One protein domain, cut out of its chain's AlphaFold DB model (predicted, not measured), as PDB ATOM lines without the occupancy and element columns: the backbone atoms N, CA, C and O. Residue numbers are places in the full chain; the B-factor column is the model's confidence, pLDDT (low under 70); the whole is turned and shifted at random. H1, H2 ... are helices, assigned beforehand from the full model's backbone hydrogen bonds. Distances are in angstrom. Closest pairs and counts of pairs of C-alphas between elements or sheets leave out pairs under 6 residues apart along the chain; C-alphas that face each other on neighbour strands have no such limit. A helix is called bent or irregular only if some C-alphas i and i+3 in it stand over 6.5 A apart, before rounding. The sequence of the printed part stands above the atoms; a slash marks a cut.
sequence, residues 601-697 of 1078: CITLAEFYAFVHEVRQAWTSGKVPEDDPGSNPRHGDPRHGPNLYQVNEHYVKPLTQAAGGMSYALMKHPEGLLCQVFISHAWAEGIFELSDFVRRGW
ATOM      1  N   CYS A 601     132.204  92.868 109.445       96.12
ATOM      2  CA  CYS A 601     132.103  94.326 109.605       96.12
ATOM      3  C   CYS A 601     133.193  94.942 110.500       96.12
ATOM      4  O   CYS A 601     133.898  94.251 111.234       96.12
ATOM      5  N   ILE A 602     133.294  96.273 110.452       96.56
ATOM      6  CA  ILE A 602     134.097  97.119 111.351       96.56
ATOM      7  C   ILE A 602     133.212  98.212 111.959       96.56
ATOM      8  O   ILE A 602     132.164  98.551 111.408       96.56
ATOM      9  N   THR A 603     133.625  98.786 113.087       95.12
ATOM     10  CA  THR A 603     132.957  99.956 113.674       95.12
ATOM     11  C   THR A 603     133.283 101.242 112.903       95.12
ATOM     12  O   THR A 603     134.301 101.338 112.216       95.12
ATOM     13  N   LEU A 604     132.464 102.286 113.077       92.00
ATOM     14  CA  LEU A 604     132.726 103.610 112.495       92.00
ATOM     15  C   LEU A 604     134.091 104.191 112.916       92.00
ATOM     16  O   LEU A 604     134.769 104.829 112.114       92.00
ATOM     17  N   ALA A 605     134.511 103.954 114.163       91.88
ATOM     18  CA  ALA A 605     135.811 104.401 114.659       91.88
ATOM     19  C   ALA A 605     136.966 103.700 113.924       91.88
ATOM     20  O   ALA A 605     137.943 104.343 113.549       91.88
ATOM     21  N   GLU A 606     136.831 102.401 113.650       96.44
ATOM     22  CA  GLU A 606     137.810 101.624 112.881       96.44
ATOM     23  C   GLU A 606     137.794 101.966 111.387       96.44
ATOM     24  O   GLU A 606     138.836 101.879 110.740       96.44
ATOM     25  N   PHE A 607     136.655 102.407 110.844       95.81
ATOM     26  CA  PHE A 607     136.581 102.972 109.497       95.81
ATOM     27  C   PHE A 607     137.315 104.320 109.404       95.81
ATOM     28  O   PHE A 607     138.103 104.518 108.484       95.81
ATOM     29  N   TYR A 608     137.158 105.232 110.373       94.56
ATOM     30  CA  TYR A 608     137.964 106.462 110.388       94.56
ATOM     31  C   TYR A 608     139.449 106.196 110.664       94.56
ATOM     32  O   TYR A 608     140.296 106.857 110.061       94.56
ATOM     33  N   ALA A 609     139.779 105.208 111.502       95.50
ATOM     34  CA  ALA A 609     141.156 104.751 111.677       95.50
ATOM     35  C   ALA A 609     141.730 104.220 110.354       95.50
ATOM     36  O   ALA A 609     142.787 104.677 109.940       95.50
ATOM     37  N   PHE A 610     140.995 103.366 109.633       96.94
ATOM     38  CA  PHE A 610     141.363 102.888 108.296       96.94
ATOM     39  C   PHE A 610     141.593 104.037 107.305       96.94
ATOM     40  O   PHE A 610     142.623 104.088 106.646       96.94
ATOM     41  N   VAL A 611     140.681 105.012 107.235       96.94
ATOM     42  CA  VAL A 611     140.835 106.193 106.366       96.94
ATOM     43  C   VAL A 611     142.080 107.013 106.742       96.94
ATOM     44  O   VAL A 611     142.745 107.565 105.863       96.94
ATOM     45  N   HIS A 612     142.434 107.082 108.028       96.25
ATOM     46  CA  HIS A 612     143.658 107.736 108.490       96.25
ATOM     47  C   HIS A 612     144.923 106.920 108.160       96.25
ATOM     48  O   HIS A 612     145.884 107.487 107.643       96.25
ATOM     49  N   GLU A 613     144.911 105.603 108.387       97.12
ATOM     50  CA  GLU A 613     145.962 104.654 107.987       97.12
ATOM     51  C   GLU A 613     146.237 104.757 106.469       97.12
ATOM     52  O   GLU A 613     147.381 104.926 106.040       97.12
ATOM     53  N   VAL A 614     145.180 104.777 105.648       96.88
ATOM     54  CA  VAL A 614     145.244 104.967 104.189       96.88
ATOM     55  C   VAL A 614     145.763 106.358 103.816       96.88
ATOM     56  O   VAL A 614     146.560 106.479 102.888       96.88
ATOM     57  N   ARG A 615     145.396 107.418 104.551       97.12
ATOM     58  CA  ARG A 615     145.950 108.766 104.333       97.12
ATOM     59  C   ARG A 615     147.453 108.829 104.621       97.12
ATOM     60  O   ARG A 615     148.171 109.508 103.888       97.12
ATOM     61  N   GLN A 616     147.946 108.108 105.630       97.00
ATOM     62  CA  GLN A 616     149.387 107.961 105.877       97.00
ATOM     63  C   GLN A 616     150.072 107.151 104.764       97.00
ATOM     64  O   GLN A 616     151.148 107.525 104.299       97.00
ATOM     65  N   ALA A 617     149.451 106.067 104.289       96.31
ATOM     66  CA  ALA A 617     149.980 105.267 103.184       96.31
ATOM     67  C   ALA A 617     150.084 106.083 101.880       96.31
ATOM     68  O   ALA A 617     151.136 106.104 101.246       96.31
ATOM     69  N   TRP A 618     149.036 106.829 101.532       96.62
ATOM     70  CA  TRP A 618     149.002 107.741 100.387       96.62
ATOM     71  C   TRP A 618     150.061 108.851 100.491       96.62
ATOM     72  O   TRP A 618     150.916 108.968  99.618       96.62
ATOM     73  N   THR A 619     150.107 109.593 101.607       94.56
ATOM     74  CA  THR A 619     151.110 110.665 101.814       94.56
ATOM     75  C   THR A 619     152.561 110.170 101.906       94.56
ATOM     76  O   THR A 619     153.480 110.975 101.775       94.56
ATOM     77  N   SER A 620     152.787 108.864 102.092       96.56
ATOM     78  CA  SER A 620     154.114 108.227 102.030       96.56
ATOM     79  C   SER A 620     154.409 107.520 100.697       96.56
ATOM     80  O   SER A 620     155.401 106.800 100.603       96.56
ATOM     81  N   GLY A 621     153.573 107.708  99.668       95.62
ATOM     82  CA  GLY A 621     153.759 107.120  98.336       95.62
ATOM     83  C   GLY A 621     153.507 105.609  98.260       95.62
ATOM     84  O   GLY A 621     153.835 104.987  97.254       95.62
ATOM     85  N   LYS A 622     152.930 104.999  99.305       95.88
ATOM     86  CA  LYS A 622     152.591 103.564  99.342       95.88
ATOM     87  C   LYS A 622     151.290 103.233  98.609       95.88
ATOM     88  O   LYS A 622     151.036 102.061  98.369       95.88
ATOM     89  N   VAL A 623     150.479 104.238  98.277       95.88
ATOM     90  CA  VAL A 623     149.306 104.114  97.395       95.88
ATOM     91  C   VAL A 623     149.554 105.007  96.170       95.88
ATOM     92  O   VAL A 623     149.205 106.186  96.234       95.88
ATOM     93  N   PRO A 624     150.244 104.500  95.131       94.12
ATOM     94  CA  PRO A 624     150.626 105.262  93.937       94.12
ATOM     95  C   PRO A 624     149.464 105.618  92.988       94.12
ATOM     96  O   PRO A 624     148.310 105.226  93.170       94.12
ATOM     97  N   GLU A 625     149.811 106.403  91.966       90.44
ATOM     98  CA  GLU A 625     148.949 106.924  90.899       90.44
ATOM     99  C   GLU A 625     149.316 106.266  89.550       90.44
ATOM    100  O   GLU A 625     149.754 106.926  88.610       90.44
ATOM    101  N   ASP A 626     149.236 104.933  89.484       80.31
ATOM    102  CA  ASP A 626     149.813 104.098  88.414       80.31
ATOM    103  C   ASP A 626     148.811 103.195  87.657       80.31
ATOM    104  O   ASP A 626     149.184 102.554  86.673       80.31
ATOM    105  N   ASP A 627     147.537 103.173  88.059       76.06
ATOM    106  CA  ASP A 627     146.486 102.337  87.457       76.06
ATOM    107  C   ASP A 627     145.680 103.074  86.353       76.06
ATOM    108  O   ASP A 627     145.286 104.230  86.555       76.06
ATOM    109  N   PRO A 628     145.353 102.451  85.196       56.16
ATOM    110  CA  PRO A 628     144.532 103.076  84.146       56.16
ATOM    111  C   PRO A 628     143.085 103.426  84.546       56.16
ATOM    112  O   PRO A 628     142.398 104.093  83.774       56.16
ATOM    113  N   GLY A 629     142.623 102.992  85.724       65.44
ATOM    114  CA  GLY A 629     141.375 103.422  86.364       65.44
ATOM    115  C   GLY A 629     141.563 104.433  87.507       65.44
ATOM    116  O   GLY A 629     140.649 104.610  88.312       65.44
ATOM    117  N   SER A 630     142.740 105.053  87.632       69.94
ATOM    118  CA  SER A 630     143.086 106.011  88.695       69.94
ATOM    119  C   SER A 630     142.101 107.181  88.807       69.94
ATOM    120  O   SER A 630     141.566 107.692  87.823       69.94
ATOM    121  N   ASN A 631     141.858 107.627  90.044       79.56
ATOM    122  CA  ASN A 631     141.017 108.793  90.300       79.56
ATOM    123  C   ASN A 631     141.658 110.043  89.659       79.56
ATOM    124  O   ASN A 631     142.761 110.395  90.072       79.56
ATOM    125  N   PRO A 632     140.981 110.802  88.772       83.56
ATOM    126  CA  PRO A 632     141.503 112.081  88.271       83.56
ATOM    127  C   PRO A 632     141.641 113.158  89.369       83.56
ATOM    128  O   PRO A 632     142.100 114.265  89.100       83.56
ATOM    129  N   ARG A 633     141.222 112.854  90.605       88.31
ATOM    130  CA  ARG A 633     141.453 113.635  91.830       88.31
ATOM    131  C   ARG A 633     142.266 112.868  92.883       88.31
ATOM    132  O   ARG A 633     142.153 113.175  94.067       88.31
ATOM    133  N   HIS A 634     143.081 111.886  92.484       90.19
ATOM    134  CA  HIS A 634     143.956 111.132  93.392       90.19
ATOM    135  C   HIS A 634     144.839 112.068  94.237       90.19
ATOM    136  O   HIS A 634     144.990 111.845  95.437       90.19
ATOM    137  N   GLY A 635     145.352 113.146  93.633       87.75
ATOM    138  CA  GLY A 635     146.133 114.189  94.305       87.75
ATOM    139  C   GLY A 635     145.363 115.104  95.277       87.75
ATOM    140  O   GLY A 635     145.995 115.719  96.136       87.75
ATOM    141  N   ASP A 636     144.027 115.203  95.204       90.25
ATOM    142  CA  ASP A 636     143.255 116.095  96.086       90.25
ATOM    143  C   ASP A 636     143.089 115.457  97.483       90.25
ATOM    144  O   ASP A 636     142.405 114.436  97.610       90.25
ATOM    145  N   PRO A 637     143.599 116.068  98.572       88.94
ATOM    146  CA  PRO A 637     143.455 115.553  99.935       88.94
ATOM    147  C   PRO A 637     142.006 115.487 100.464       88.94
ATOM    148  O   PRO A 637     141.808 115.029 101.597       88.94
ATOM    149  N   ARG A 638     140.998 115.932  99.700       81.69
ATOM    150  CA  ARG A 638     139.558 115.744  99.962       81.69
ATOM    151  C   ARG A 638     138.949 114.523  99.274       81.69
ATOM    152  O   ARG A 638     137.950 114.025  99.779       81.69
ATOM    153  N   HIS A 639     139.536 114.042  98.178       91.81
ATOM    154  CA  HIS A 639     139.080 112.847  97.456       91.81
ATOM    155  C   HIS A 639     140.035 111.677  97.722       91.81
ATOM    156  O   HIS A 639     139.630 110.661  98.289       91.81
ATOM    157  N   GLY A 640     141.319 111.862  97.410       93.81
ATOM    158  CA  GLY A 640     142.374 110.872  97.596       93.81
ATOM    159  C   GLY A 640     142.326 109.724  96.585       93.81
ATOM    160  O   GLY A 640     141.571 109.781  95.609       93.81
ATOM    161  N   PRO A 641     143.107 108.655  96.817       95.56
ATOM    162  CA  PRO A 641     143.074 107.463  95.978       95.56
ATOM    163  C   PRO A 641     141.669 106.859  95.945       95.56
ATOM    164  O   PRO A 641     140.946 106.892  96.948       95.56
ATOM    165  N   ASN A 642     141.284 106.288  94.802       94.62
ATOM    166  CA  ASN A 642     140.034 105.539  94.738       94.62
ATOM    167  C   ASN A 642     140.151 104.178  95.432       94.62
ATOM    168  O   ASN A 642     141.231 103.733  95.832       94.62
ATOM    169  N   LEU A 643     139.019 103.504  95.593       94.62
ATOM    170  CA  LEU A 643     138.955 102.252  96.337       94.62
ATOM    171  C   LEU A 643     139.633 101.089  95.599       94.62
ATOM    172  O   LEU A 643     140.097 100.169  96.268       94.62
ATOM    173  N   TYR A 644     139.788 101.151  94.268       92.00
ATOM    174  CA  TYR A 644     140.677 100.238  93.536       92.00
ATOM    175  C   TYR A 644     142.131 100.385  94.012       92.00
ATOM    176  O   TYR A 644     142.711  99.413  94.493       92.00
ATOM    177  N   GLN A 645     142.683 101.603  93.986       94.00
ATOM    178  CA  GLN A 645     144.051 101.896  94.438       94.00
ATOM    179  C   GLN A 645     144.250 101.553  95.927       94.00
ATOM    180  O   GLN A 645     145.229 100.911  96.309       94.00
ATOM    181  N   VAL A 646     143.301 101.923  96.792       95.62
ATOM    182  CA  VAL A 646     143.356 101.574  98.223       95.62
ATOM    183  C   VAL A 646     143.323 100.057  98.426       95.62
ATOM    184  O   VAL A 646     144.046  99.533  99.275       95.62
ATOM    185  N   ASN A 647     142.531  99.323  97.645       95.12
ATOM    186  CA  ASN A 647     142.489  97.870  97.737       95.12
ATOM    187  C   ASN A 647     143.790  97.226  97.241       95.12
ATOM    188  O   ASN A 647     144.346  96.388  97.947       95.12
ATOM    189  N   GLU A 648     144.311  97.637  96.083       94.25
ATOM    190  CA  GLU A 648     145.510  97.036  95.490       94.25
ATOM    191  C   GLU A 648     146.775  97.306  96.309       94.25
ATOM    192  O   GLU A 648     147.515  96.377  96.627       94.25
ATOM    193  N   HIS A 649     147.012  98.561  96.696       95.31
ATOM    194  CA  HIS A 649     148.292  98.962  97.285       95.31
ATOM    195  C   HIS A 649     148.281  99.006  98.823       95.31
ATOM    196  O   HIS A 649     149.347  99.015  99.438       95.31
ATOM    197  N   TYR A 650     147.103  98.994  99.467       96.38
ATOM    198  CA  TYR A 650     146.991  98.983 100.932       96.38
ATOM    199  C   TYR A 650     146.299  97.725 101.487       96.38
ATOM    200  O   TYR A 650     146.912  96.983 102.258       96.38
ATOM    201  N   VAL A 651     145.052  97.433 101.089       96.31
ATOM    202  CA  VAL A 651     144.273  96.332 101.696       96.31
ATOM    203  C   VAL A 651     144.825  94.955 101.323       96.31
ATOM    204  O   VAL A 651     145.008  94.124 102.215       96.31
ATOM    205  N   LYS A 652     145.133  94.685 100.048       95.12
ATOM    206  CA  LYS A 652     145.676  93.388  99.605       95.12
ATOM    207  C   LYS A 652     147.016  93.058 100.284       95.12
ATOM    208  O   LYS A 652     147.098  91.978 100.867       95.12
ATOM    209  N   PRO A 653     148.036  93.944 100.334       96.19
ATOM    210  CA  PRO A 653     149.273  93.674 101.070       96.19
ATOM    211  C   PRO A 653     149.048  93.419 102.567       96.19
ATOM    212  O   PRO A 653     149.604  92.467 103.119       96.19
ATOM    213  N   LEU A 654     148.200  94.226 103.216       95.38
ATOM    214  CA  LEU A 654     147.903  94.127 104.647       95.38
ATOM    215  C   LEU A 654     147.185  92.811 105.001       95.38
ATOM    216  O   LEU A 654     147.606  92.088 105.908       95.38
ATOM    217  N   THR A 655     146.145  92.458 104.245       94.19
ATOM    218  CA  THR A 655     145.395  91.202 104.414       94.19
ATOM    219  C   THR A 655     146.240  89.984 104.033       94.19
ATOM    220  O   THR A 655     146.241  88.989 104.758       94.19
ATOM    221  N   GLN A 656     147.056  90.058 102.974       92.56
ATOM    222  CA  GLN A 656     147.995  88.995 102.596       92.56
ATOM    223  C   GLN A 656     149.044  88.731 103.687       92.56
ATOM    224  O   GLN A 656     149.351  87.564 103.957       92.56
ATOM    225  N   ALA A 657     149.559  89.773 104.353       91.19
ATOM    226  CA  ALA A 657     150.458  89.637 105.502       91.19
ATOM    227  C   ALA A 657     149.770  88.974 106.715       91.19
ATOM    228  O   ALA A 657     150.394  88.180 107.426       91.19
ATOM    229  N   ALA A 658     148.465  89.213 106.897       89.62
ATOM    230  CA  ALA A 658     147.613  88.514 107.863       89.62
ATOM    231  C   ALA A 658     147.202  87.085 107.432       89.62
ATOM    232  O   ALA A 658     146.480  86.403 108.158       89.62
ATOM    233  N   GLY A 659     147.675  86.593 106.280       89.94
ATOM    234  CA  GLY A 659     147.378  85.250 105.768       89.94
ATOM    235  C   GLY A 659     146.198  85.174 104.793       89.94
ATOM    236  O   GLY A 659     145.755  84.074 104.486       89.94
ATOM    237  N   GLY A 660     145.705  86.302 104.283       89.44
ATOM    238  CA  GLY A 660     144.534  86.375 103.398       89.44
ATOM    239  C   GLY A 660     143.202  86.567 104.132       89.44
ATOM    240  O   GLY A 660     142.152  86.439 103.514       89.44
ATOM    241  N   MET A 661     143.237  86.868 105.434       91.62
ATOM    242  CA  MET A 661     142.056  87.233 106.222       91.62
ATOM    243  C   MET A 661     141.576  88.641 105.848       91.62
ATOM    244  O   MET A 661     142.394  89.555 105.757       91.62
ATOM    245  N   SER A 662     140.265  88.838 105.682       94.38
ATOM    246  CA  SER A 662     139.683  90.158 105.408       94.38
ATOM    247  C   SER A 662     139.967  91.174 106.525       94.38
ATOM    248  O   SER A 662     140.030  90.830 107.705       94.38
ATOM    249  N   TYR A 663     140.092  92.458 106.166       95.31
ATOM    250  CA  TYR A 663     140.406  93.535 107.118       95.31
ATOM    251  C   TYR A 663     139.395  93.633 108.278       95.31
ATOM    252  O   TYR A 663     139.776  93.924 109.409       95.31
ATOM    253  N   ALA A 664     138.122  93.309 108.029       95.94
ATOM    254  CA  ALA A 664     137.106  93.226 109.074       95.94
ATOM    255  C   ALA A 664     137.421  92.143 110.117       95.94
ATOM    256  O   ALA A 664     137.406  92.419 111.314       95.94
ATOM    257  N   LEU A 665     137.789  90.937 109.674       95.50
ATOM    258  CA  LEU A 665     138.151  89.835 110.569       95.50
ATOM    259  C   LEU A 665     139.524  90.035 111.232       95.50
ATOM    260  O   LEU A 665     139.745  89.535 112.331       95.50
ATOM    261  N   MET A 666     140.420  90.830 110.629       95.25
ATOM    262  CA  MET A 666     141.664  91.268 111.279       95.25
ATOM    263  C   MET A 666     141.415  92.166 112.501       95.25
ATOM    264  O   MET A 666     142.211  92.131 113.438       95.25
ATOM    265  N   LYS A 667     140.341  92.970 112.499       96.44
ATOM    266  CA  LYS A 667     139.926  93.779 113.660       96.44
ATOM    267  C   LYS A 667     139.006  92.979 114.604       96.44
ATOM    268  O   LYS A 667     139.175  93.059 115.817       96.44
ATOM    269  N   HIS A 668     138.114  92.142 114.057       96.31
ATOM    270  CA  HIS A 668     137.138  91.324 114.798       96.31
ATOM    271  C   HIS A 668     137.249  89.821 114.460       96.31
ATOM    272  O   HIS A 668     136.461  89.321 113.655       96.31
ATOM    273  N   PRO A 669     138.162  89.053 115.091       94.19
ATOM    274  CA  PRO A 669     138.393  87.636 114.764       94.19
ATOM    275  C   PRO A 669     137.258  86.655 115.109       94.19
ATOM    276  O   PRO A 669     137.352  85.483 114.759       94.19
ATOM    277  N   GLU A 670     136.197  87.102 115.789       95.25
ATOM    278  CA  GLU A 670     134.939  86.348 115.976       95.25
ATOM    279  C   GLU A 670     133.795  86.880 115.081       95.25
ATOM    280  O   GLU A 670     132.684  86.340 115.066       95.25
ATOM    281  N   GLY A 671     134.074  87.941 114.321       95.25
ATOM    282  CA  GLY A 671     133.136  88.672 113.482       95.25
ATOM    283  C   GLY A 671     132.221  89.636 114.250       95.25
ATOM    284  O   GLY A 671     131.722  89.331 115.334       95.25
ATOM    285  N   LEU A 672     131.964  90.797 113.646       96.06
ATOM    286  CA  LEU A 672     131.111  91.871 114.154       96.06
ATOM    287  C   LEU A 672     129.836  91.957 113.306       96.06
ATOM    288  O   LEU A 672     129.924  92.119 112.092       96.06
ATOM    289  N   LEU A 673     128.660  91.853 113.931       94.88
ATOM    290  CA  LEU A 673     127.369  91.837 113.229       94.88
ATOM    291  C   LEU A 673     127.104  93.149 112.467       94.88
ATOM    292  O   LEU A 673     127.213  94.233 113.042       94.88
ATOM    293  N   CYS A 674     126.681  93.037 111.208       92.94
ATOM    294  CA  CYS A 674     126.287  94.175 110.382       92.94
ATOM    295  C   CYS A 674     125.081  94.928 110.973       92.94
ATOM    296  O   CYS A 674     124.047  94.334 111.275       92.94
ATOM    297  N   GLN A 675     125.218  96.250 111.114       88.25
ATOM    298  CA  GLN A 675     124.148  97.167 111.546       88.25
ATOM    299  C   GLN A 675     123.833  98.245 110.502       88.25
ATOM    300  O   GLN A 675     122.710  98.738 110.444       88.25
ATOM    301  N   VAL A 676     124.826  98.618 109.693       85.94
ATOM    302  CA  VAL A 676     124.736  99.614 108.622       85.94
ATOM    303  C   VAL A 676     125.509  99.051 107.437       85.94
ATOM    304  O   VAL A 676     126.688  98.727 107.575       85.94
ATOM    305  N   PHE A 677     124.852  98.938 106.286       87.62
ATOM    306  CA  PHE A 677     125.495  98.592 105.022       87.62
ATOM    307  C   PHE A 677     125.723  99.877 104.220       87.62
ATOM    308  O   PHE A 677     124.820 100.708 104.129       87.62
ATOM    309  N   ILE A 678     126.921 100.054 103.659       87.00
ATOM    310  CA  ILE A 678     127.270 101.217 102.834       87.00
ATOM    311  C   ILE A 678     127.484 100.729 101.404       87.00
ATOM    312  O   ILE A 678     128.475 100.060 101.120       87.00
ATOM    313  N   SER A 679     126.568 101.092 100.509       85.75
ATOM    314  CA  SER A 679     126.799 101.003  99.066       85.75
ATOM    315  C   SER A 679     127.671 102.181  98.626       85.75
ATOM    316  O   SER A 679     127.415 103.317  99.025       85.75
ATOM    317  N   HIS A 680     128.697 101.908  97.824       89.88
ATOM    318  CA  HIS A 680     129.699 102.877  97.376       89.88
ATOM    319  C   HIS A 680     130.205 102.495  95.971       89.88
ATOM    320  O   HIS A 680     130.025 101.356  95.533       89.88
ATOM    321  N   ALA A 681     130.863 103.414  95.266       86.50
ATOM    322  CA  ALA A 681     131.461 103.169  93.955       86.50
ATOM    323  C   ALA A 681     132.972 102.924  94.076       86.50
ATOM    324  O   ALA A 681     133.685 103.683  94.723       86.50
ATOM    325  N   TRP A 682     133.507 101.893  93.418       88.38
ATOM    326  CA  TRP A 682     134.945 101.577  93.491       88.38
ATOM    327  C   TRP A 682     135.870 102.680  92.939       88.38
ATOM    328  O   TRP A 682     137.029 102.777  93.344       88.38
ATOM    329  N   ALA A 683     135.347 103.527  92.050       88.06
ATOM    330  CA  ALA A 683     136.054 104.665  91.470       88.06
ATOM    331  C   ALA A 683     136.019 105.945  92.338       88.06
ATOM    332  O   ALA A 683     136.743 106.888  92.021       88.06
ATOM    333  N   GLU A 684     135.215 106.006  93.411       91.06
ATOM    334  CA  GLU A 684     135.163 107.188  94.286       91.06
ATOM    335  C   GLU A 684     136.382 107.269  95.216       91.06
ATOM    336  O   GLU A 684     136.999 106.255  95.553       91.06
ATOM    337  N   GLY A 685     136.740 108.484  95.640       94.50
ATOM    338  CA  GLY A 685     137.877 108.707  96.531       94.50
ATOM    339  C   GLY A 685     137.589 108.278  97.973       94.50
ATOM    340  O   GLY A 685     136.566 108.652  98.544       94.50
ATOM    341  N   ILE A 686     138.512 107.557  98.620       96.06
ATOM    342  CA  ILE A 686     138.350 107.087 100.014       96.06
ATOM    343  C   ILE A 686     138.098 108.224 101.024       96.06
ATOM    344  O   ILE A 686     137.423 108.022 102.037       96.06
ATOM    345  N   PHE A 687     138.616 109.430 100.773       96.19
ATOM    346  CA  PHE A 687     138.370 110.590 101.634       96.19
ATOM    347  C   PHE A 687     137.001 111.223 101.360       96.19
ATOM    348  O   PHE A 687     136.339 111.646 102.307       96.19
ATOM    349  N   GLU A 688     136.549 111.213 100.104       92.88
ATOM    350  CA  GLU A 688     135.211 111.665  99.717       92.88
ATOM    351  C   GLU A 688     134.144 110.741 100.320       92.88
ATOM    352  O   GLU A 688     133.242 111.228 101.009       92.88
ATOM    353  N   LEU A 689     134.323 109.418 100.196       94.06
ATOM    354  CA  LEU A 689     133.505 108.414 100.879       94.06
ATOM    355  C   LEU A 689     133.510 108.637 102.395       94.06
ATOM    356  O   LEU A 689     132.458 108.608 103.026       94.06
ATOM    357  N   SER A 690     134.669 108.911 103.008       94.69
ATOM    358  CA  SER A 690     134.743 109.179 104.453       94.69
ATOM    359  C   SER A 690     133.961 110.425 104.874       94.69
ATOM    360  O   SER A 690     133.331 110.431 105.933       94.69
ATOM    361  N   ASP A 691     133.957 111.472 104.049       86.31
ATOM    362  CA  ASP A 691     133.183 112.685 104.291       86.31
ATOM    363  C   ASP A 691     131.690 112.497 103.983       86.31
ATOM    364  O   ASP A 691     130.860 113.124 104.643       86.31
ATOM    365  N   PHE A 692     131.304 111.645 103.026       85.12
ATOM    366  CA  PHE A 692     129.911 111.214 102.844       85.12
ATOM    367  C   PHE A 692     129.429 110.376 104.028       85.12
ATOM    368  O   PHE A 692     128.408 110.715 104.620       85.12
ATOM    369  N   VAL A 693     130.201 109.380 104.466       87.44
ATOM    370  CA  VAL A 693     129.933 108.597 105.680       87.44
ATOM    371  C   VAL A 693     129.822 109.512 106.903       87.44
ATOM    372  O   VAL A 693     128.878 109.374 107.668       87.44
ATOM    373  N   ARG A 694     130.671 110.534 107.066       83.88
ATOM    374  CA  ARG A 694     130.544 111.485 108.193       83.88
ATOM    375  C   ARG A 694     129.276 112.346 108.164       83.88
ATOM    376  O   ARG A 694     128.898 112.881 109.201       83.88
ATOM    377  N   ARG A 695     128.631 112.491 107.003       76.31
ATOM    378  CA  ARG A 695     127.377 113.247 106.820       76.31
ATOM    379  C   ARG A 695     126.126 112.362 106.822       76.31
ATOM    380  O   ARG A 695     125.079 112.837 107.241       76.31
ATOM    381  N   GLY A 696     126.232 111.128 106.329       71.56
ATOM    382  CA  GLY A 696     125.118 110.194 106.127       71.56
ATOM    383  C   GLY A 696     125.083 109.001 107.087       71.56
ATOM    384  O   GLY A 696     124.067 108.313 107.149       71.56
ATOM    385  N   TRP A 697     126.145 108.744 107.860       78.06
ATOM    386  CA  TRP A 697     126.073 107.772 108.950       78.06
ATOM    387  C   TRP A 697     125.031 108.241 109.972       78.06
ATOM    388  O   TRP A 697     125.041 109.421 110.331       78.06
TER     389      TRP A 697
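This is residues 601 to 697 of the 1078 residues of a protein of Symbiodinium sp. CCMP2592 (UniProt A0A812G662). The longest helix, H1, lies along one side of the domain; over it H2 and H4 make a wide corner, their first residues near each other, and small H3 lies by the later part of H2. Two long stretches without a named element, residues 620 to 642 and 668 to 685, run round these helices. The printed part has 97 residues with four named helices, H1 to H4 in chain order, and no named strand; the class is all helix, though under half of the residues, 47, are in named elements. It is compact, with a radius of gyration of the C-alphas of 13.3 A and spans of 37 by 33 by 20 A.

H1, residues 604 to 619, touches H4, residues 686 to 696, with residues 608 to 611 alone; the closest C-alphas, Val 611 and Ile 686, are 6.9 A apart. They run opposite ways at a shallow tilt of 26 degrees. With residues 614 to 617 alone, H1 only just touches residues 646 to 650 of H2, residues 643 to 657, with 3 pairs of C-alphas within 8 A; the closest, Val 614 and Tyr 650, are 7.0 A apart, and the lines are about perpendicular at 81 degrees. H2, with residues 651 to 655 alone, touches H3, residues 663 to 667; the closest C-alphas, Thr 655 and Tyr 663, are 6.1 A apart. H2 and H4 are close but not clearly touching, with the C-alphas of Leu 643 and Ile 686 closest at 6.1 A. H3 and H4 are apart. In H1, H3 and H4 every O i to N i+4 pair is within hydrogen-bond range; in H2, 9 of 11 are.

H1 spans 22.4 A from C-alpha 604 at (132.726, 103.610, 112.495) to C-alpha 619. H2 spans 19.4 A and is irregular, but only just: C-alphas 649 and 652 are 6.6 A apart. H3 spans 6.6 A, and H4 spans 14.9 A, ending at C-alpha 696 at (125.118, 110.194, 106.127).

The two farthest C-alphas, Pro 632 and Glu 670, are 38.4 A apart. The printed part has no cut; the links H1 to H2 and H3 to H4 are long, and H2 to H3 is tight. The mean pLDDT of the printed part is 91.1, with residues 628 to 630 under 70.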